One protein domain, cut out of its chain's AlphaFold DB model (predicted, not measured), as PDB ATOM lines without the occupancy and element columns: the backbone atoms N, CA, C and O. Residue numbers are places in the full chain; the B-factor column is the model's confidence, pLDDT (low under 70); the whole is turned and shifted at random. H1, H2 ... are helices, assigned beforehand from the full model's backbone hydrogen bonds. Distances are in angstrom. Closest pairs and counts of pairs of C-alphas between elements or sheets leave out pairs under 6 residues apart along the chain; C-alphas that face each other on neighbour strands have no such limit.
ATOM      1  N   ARG A 196     149.373 171.175 203.144       88.12
ATOM      2  CA  ARG A 196     149.767 172.093 204.233       88.12
ATOM      3  C   ARG A 196     150.950 171.607 205.078       88.12
ATOM      4  O   ARG A 196     151.693 172.414 205.628       88.12
ATOM      5  N   VAL A 197     151.109 170.292 205.214       89.19
ATOM      6  CA  VAL A 197     152.196 169.669 205.991       89.19
ATOM      7  C   VAL A 197     153.213 168.949 205.104       89.19
ATOM      8  O   VAL A 197     154.160 168.353 205.611       89.19
ATOM      9  N   CYS A 198     153.033 169.002 203.783       90.06
ATOM     10  CA  CYS A 198     153.866 168.299 202.819       90.06
ATOM     11  C   CYS A 198     155.203 169.035 202.577       90.06
ATOM     12  O   CYS A 198     155.202 170.238 202.295       90.06
ATOM     13  N   PRO A 199     156.350 168.332 202.585       90.75
ATOM     14  CA  PRO A 199     157.655 168.912 202.236       90.75
ATOM     15  C   PRO A 199     157.757 169.428 200.805       90.75
ATOM     16  O   PRO A 199     158.537 170.330 200.527       90.75
ATOM     17  N   TYR A 200     156.977 168.847 199.892       91.19
ATOM     18  CA  TYR A 200     157.031 169.133 198.457       91.19
ATOM     19  C   TYR A 200     156.011 170.189 198.015       91.19
ATOM     20  O   TYR A 200     155.820 170.390 196.818       91.19
ATOM     21  N   HIS A 201     155.331 170.834 198.971       91.81
ATOM     22  CA  HIS A 201     154.268 171.795 198.696       91.81
ATOM     23  C   HIS A 201     154.705 172.910 197.747       91.81
ATOM     24  O   HIS A 201     154.042 173.108 196.742       91.81
ATOM     25  N   ASP A 202     155.833 173.569 198.025       90.81
ATOM     26  CA  ASP A 202     156.239 174.782 197.301       90.81
ATOM     27  C   ASP A 202     156.472 174.492 195.812       90.81
ATOM     28  O   ASP A 202     156.058 175.259 194.944       90.81
ATOM     29  N   GLY A 203     157.063 173.332 195.498       90.44
ATOM     30  CA  GLY A 203     157.226 172.875 194.118       90.44
ATOM     31  C   GLY A 203     155.886 172.549 193.456       90.44
ATOM     32  O   GLY A 203     155.624 172.994 192.341       90.44
ATOM     33  N   CYS A 204     155.005 171.833 194.167       92.12
ATOM     34  CA  CYS A 204     153.680 171.489 193.644       92.12
ATOM     35  C   CYS A 204     152.805 172.729 193.403       92.12
ATOM     36  O   CYS A 204     152.059 172.780 192.429       92.12
ATOM     37  N   GLU A 205     152.878 173.713 194.298       92.69
ATOM     38  CA  GLU A 205     152.140 174.973 194.232       92.69
ATOM     39  C   GLU A 205     152.644 175.854 193.089       92.69
ATOM     40  O   GLU A 205     151.836 176.399 192.334       92.69
ATOM     41  N   SER A 206     153.965 175.948 192.921       92.44
ATOM     42  CA  SER A 206     154.585 176.727 191.843       92.44
ATOM     43  C   SER A 206     154.172 176.200 190.468       92.44
ATOM     44  O   SER A 206     153.755 176.972 189.607       92.44
ATOM     45  N   GLU A 207     154.218 174.882 190.273       92.06
ATOM     46  CA  GLU A 207     153.788 174.250 189.022       92.06
ATOM     47  C   GLU A 207     152.268 174.341 188.830       92.06
ATOM     48  O   GLU A 207     151.809 174.695 187.750       92.06
ATOM     49  N   ALA A 208     151.463 174.110 189.873       93.19
ATOM     50  CA  ALA A 208     150.014 174.289 189.767       93.19
ATOM     51  C   ALA A 208     149.644 175.734 189.387       93.19
ATOM     52  O   ALA A 208     148.686 175.944 188.646       93.19
ATOM     53  N   THR A 209     150.402 176.719 189.873       94.38
ATOM     54  CA  THR A 209     150.220 178.138 189.546       94.38
ATOM     55  C   THR A 209     150.636 178.456 188.114       94.38
ATOM     56  O   THR A 209     149.909 179.179 187.439       94.38
ATOM     57  N   SER A 210     151.750 177.902 187.624       93.94
ATOM     58  CA  SER A 210     152.236 178.186 186.266       93.94
ATOM     59  C   SER A 210     151.288 177.687 185.174       93.94
ATOM     60  O   SER A 210     151.121 178.360 184.161       93.94
ATOM     61  N   VAL A 211     150.627 176.546 185.394       93.56
ATOM     62  CA  VAL A 211     149.628 175.989 184.461       93.56
ATOM     63  C   VAL A 211     148.186 176.403 184.784       93.56
ATOM     64  O   VAL A 211     147.253 175.921 184.148       93.56
ATOM     65  N   ASP A 212     147.991 177.264 185.787       93.56
ATOM     66  CA  ASP A 212     146.685 177.678 186.313       93.56
ATOM     67  C   ASP A 212     145.726 176.503 186.607       93.56
ATOM     68  O   ASP A 212     144.540 176.512 186.271       93.56
ATOM     69  N   HIS A 213     146.258 175.448 187.229       94.69
ATOM     70  CA  HIS A 213     145.551 174.184 187.413       94.69
ATOM     71  C   HIS A 213     144.368 174.305 188.386       94.69
ATOM     72  O   HIS A 213     144.456 174.947 189.435       94.69
ATOM     73  N   LEU A 214     143.278 173.585 188.100       93.50
ATOM     74  CA  LEU A 214     142.055 173.581 188.914       93.50
ATOM     75  C   LEU A 214     142.280 173.230 190.391       93.50
ATOM     76  O   LEU A 214     141.609 173.785 191.256       93.50
ATOM     77  N   SER A 215     143.246 172.359 190.700       93.31
ATOM     78  CA  SER A 215     143.545 171.935 192.081       93.31
ATOM     79  C   SER A 215     144.008 173.061 193.009       93.31
ATOM     80  O   SER A 215     144.133 172.834 194.205       93.31
ATOM     81  N   ARG A 216     144.287 174.265 192.491       92.88
ATOM     82  CA  ARG A 216     144.534 175.457 193.321       92.88
ATOM     83  C   ARG A 216     143.311 175.856 194.149       92.88
ATOM     84  O   ARG A 216     143.452 176.534 195.161       92.88
ATOM     85  N   LEU A 217     142.116 175.456 193.721       90.12
ATOM     86  CA  LEU A 217     140.882 175.704 194.454       90.12
ATOM     87  C   LEU A 217     140.790 174.745 195.642       90.12
ATOM     88  O   LEU A 217     140.647 173.541 195.470       90.12
ATOM     89  N   GLU A 218     140.835 175.284 196.857       80.12
ATOM     90  CA  GLU A 218     140.910 174.499 198.099       80.12
ATOM     91  C   GLU A 218     139.760 173.488 198.280       80.12
ATOM     92  O   GLU A 218     139.936 172.438 198.896       80.12
ATOM     93  N   SER A 219     138.584 173.793 197.731       82.69
ATOM     94  CA  SER A 219     137.371 172.985 197.861       82.69
ATOM     95  C   SER A 219     137.156 171.973 196.738       82.69
ATOM     96  O   SER A 219     136.204 171.198 196.825       82.69
ATOM     97  N   ILE A 220     137.999 171.952 195.697       88.56
ATOM     98  CA  ILE A 220     137.768 171.079 194.547       88.56
ATOM     99  C   ILE A 220     138.360 169.684 194.767       88.56
ATOM    100  O   ILE A 220     139.543 169.505 195.058       88.56
ATOM    101  N   SER A 221     137.532 168.660 194.600       89.94
ATOM    102  CA  SER A 221     137.966 167.266 194.649       89.94
ATOM    103  C   SER A 221     138.570 166.811 193.317       89.94
ATOM    104  O   SER A 221     138.225 167.315 192.247       89.94
ATOM    105  N   ALA A 222     139.404 165.766 193.352       89.38
ATOM    106  CA  ALA A 222     139.911 165.120 192.135       89.38
ATOM    107  C   ALA A 222     138.773 164.677 191.193       89.38
ATOM    108  O   ALA A 222     138.872 164.842 189.982       89.38
ATOM    109  N   THR A 223     137.653 164.201 191.750       92.25
ATOM    110  CA  THR A 223     136.491 163.792 190.947       92.25
ATOM    111  C   THR A 223     135.781 164.961 190.266       92.25
ATOM    112  O   THR A 223     135.240 164.802 189.174       92.25
ATOM    113  N   GLU A 224     135.762 166.140 190.886       92.81
ATOM    114  CA  GLU A 224     135.214 167.350 190.269       92.81
ATOM    115  C   GLU A 224     136.150 167.888 189.193       92.81
ATOM    116  O   GLU A 224     135.669 168.277 188.132       92.81
ATOM    117  N   ILE A 225     137.465 167.825 189.422       93.44
ATOM    118  CA  ILE A 225     138.470 168.119 188.395       93.44
ATOM    119  C   ILE A 225     138.254 167.212 187.179       93.44
ATOM    120  O   ILE A 225     138.165 167.712 186.063       93.44
ATOM    121  N   ASP A 226     138.084 165.901 187.368       93.81
ATOM    122  CA  ASP A 226     137.829 164.976 186.255       93.81
ATOM    123  C   ASP A 226     136.534 165.311 185.497       93.81
ATOM    124  O   ASP A 226     136.503 165.272 184.266       93.81
ATOM    125  N   LYS A 227     135.469 165.707 186.209       95.38
ATOM    126  CA  LYS A 227     134.211 166.158 185.588       95.38
ATOM    127  C   LYS A 227     134.380 167.447 184.783       95.38
ATOM    128  O   LYS A 227     133.722 167.596 183.754       95.38
ATOM    129  N   LEU A 228     135.206 168.382 185.249       94.81
ATOM    130  CA  LEU A 228     135.517 169.618 184.528       94.81
ATOM    131  C   LEU A 228     136.390 169.339 183.302       94.81
ATOM    132  O   LEU A 228     136.051 169.789 182.208       94.81
ATOM    133  N   ASN A 229     137.418 168.503 183.452       94.88
ATOM    134  CA  ASN A 229     138.290 168.074 182.361       94.88
ATOM    135  C   ASN A 229     137.489 167.382 181.247       94.88
ATOM    136  O   ASN A 229     137.688 167.670 180.070       94.88
ATOM    137  N   ALA A 230     136.517 166.533 181.603       96.12
ATOM    138  CA  ALA A 230     135.613 165.894 180.641       96.12
ATOM    139  C   ALA A 230     134.730 166.894 179.863       96.12
ATOM    140  O   ALA A 230     134.200 166.559 178.809       96.12
ATOM    141  N   ARG A 231     134.574 168.124 180.370       95.62
ATOM    142  CA  ARG A 231     133.876 169.240 179.708       95.62
ATOM    143  C   ARG A 231     134.835 170.208 179.006       95.62
ATOM    144  O   ARG A 231     134.395 171.260 178.556       95.62
ATOM    145  N   GLY A 232     136.125 169.879 178.932       95.50
ATOM    146  CA  GLY A 232     137.156 170.724 178.329       95.50
ATOM    147  C   GLY A 232     137.623 171.890 179.207       95.50
ATOM    148  O   GLY A 232     138.242 172.817 178.693       95.50
ATOM    149  N   ILE A 233     137.316 171.870 180.508       95.56
ATOM    150  CA  ILE A 233     137.743 172.890 181.474       95.56
ATOM    151  C   ILE A 233     138.914 172.321 182.273       95.56
ATOM    152  O   ILE A 233     138.720 171.418 183.080       95.56
ATOM    153  N   PHE A 234     140.105 172.871 182.063       94.19
ATOM    154  CA  PHE A 234     141.366 172.409 182.649       94.19
ATOM    155  C   PHE A 234     142.018 173.442 183.578       94.19
ATOM    156  O   PHE A 234     142.857 173.073 184.402       94.19
ATOM    157  N   THR A 235     141.637 174.720 183.469       95.81
ATOM    158  CA  THR A 235     142.238 175.819 184.243       95.81
ATOM    159  C   THR A 235     141.225 176.594 185.081       95.81
ATOM    160  O   THR A 235     140.024 176.611 184.787       95.81
ATOM    161  N   VAL A 236     141.706 177.275 186.127       94.25
ATOM    162  CA  VAL A 236     140.878 178.166 186.958       94.25
ATOM    163  C   VAL A 236     140.318 179.312 186.114       94.25
ATOM    164  O   VAL A 236     139.146 179.666 186.249       94.25
ATOM    165  N   HIS A 237     141.112 179.839 185.184       94.31
ATOM    166  CA  HIS A 237     140.687 180.862 184.240       94.31
ATOM    167  C   HIS A 237     139.520 180.385 183.365       94.31
ATOM    168  O   HIS A 237     138.504 181.074 183.277       94.31
ATOM    169  N   GLN A 238     139.595 179.183 182.785       94.94
ATOM    170  CA  GLN A 238     138.484 178.600 182.021       94.94
ATOM    171  C   GLN A 238     137.238 178.402 182.889       94.94
ATOM    172  O   GLN A 238     136.127 178.720 182.461       94.94
ATOM    173  N   LEU A 239     137.416 177.931 184.127       94.06
ATOM    174  CA  LEU A 239     136.312 177.767 185.066       94.06
ATOM    175  C   LEU A 239     135.639 179.109 185.393       94.06
ATOM    176  O   LEU A 239     134.413 179.155 185.507       94.06
ATOM    177  N   SER A 240     136.403 180.202 185.486       92.44
ATOM    178  CA  SER A 240     135.875 181.535 185.805       92.44
ATOM    179  C   SER A 240     134.817 182.014 184.800       92.44
ATOM    180  O   SER A 240     133.806 182.584 185.207       92.44
ATOM    181  N   TYR A 241     134.955 181.668 183.516       92.25
ATOM    182  CA  TYR A 241     133.960 181.999 182.486       92.25
ATOM    183  C   TYR A 241     132.650 181.218 182.616       92.25
ATOM    184  O   TYR A 241     131.632 181.607 182.045       92.25
ATOM    185  N   THR A 242     132.642 180.116 183.369       89.25
ATOM    186  CA  THR A 242     131.416 179.346 183.627       89.25
ATOM    187  C   THR A 242     130.595 179.904 184.788       89.25
ATOM    188  O   THR A 242     129.445 179.496 184.979       89.25
ATOM    189  N   PHE A 243     131.151 180.847 185.557       85.00
ATOM    190  CA  PHE A 243     130.472 181.427 186.703       85.00
ATOM    191  C   PHE A 243     129.225 182.202 186.266       85.00
ATOM    192  O   PHE A 243     129.284 183.160 185.498       85.00
TER     193      PHE A 243
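Overview. This is residues 196 to 243 of the 268 residues of an uncharacterized protein of Novipirellula artificiosorum (UniProt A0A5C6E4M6). H1, the longest helix, makes one end of an elongated model, H2 and H3 lie towards the other, and the link from H1 to H2 loops through the middle. Residues 196 to 203, of which 201 to 203 belong to H1, stick out. The 48 printed residues hold three named helices, H1, H2, H3 in chain order, and no named strand. The class is all helix, with 23 residues in named elements, under half. The whole is only just compact, close to loose, with a radius of gyration of the C-alphas of 11.4 A and spans of 33 by 20 by 16 A.

Along the chain. Find C-alpha 201 at (154.268, 171.795, 198.696); from there H1, residues 201 to 210, runs 14.1 A. H2, residues 222 to 229, spans 10.3 A. H3, residues 236 to 240, spans 6.1 A and ends at (135.875, 181.535, 185.805).

Arrangement. H1 is apart from H2 and H3. H2 and H3 are only just apart, their closest C-alphas 8.2 A from each other. In H1, H2 and H3 every O i to N i+4 pair is within hydrogen-bond range.

Size, cuts and confidence. The C-alphas of Pro 199 and Thr 242 are the two farthest apart, at 33.8 A. The printed part has no cut. H1 to H2 is a long link, H2 to H3 a short one. No printed residue is under 70 in pLDDT.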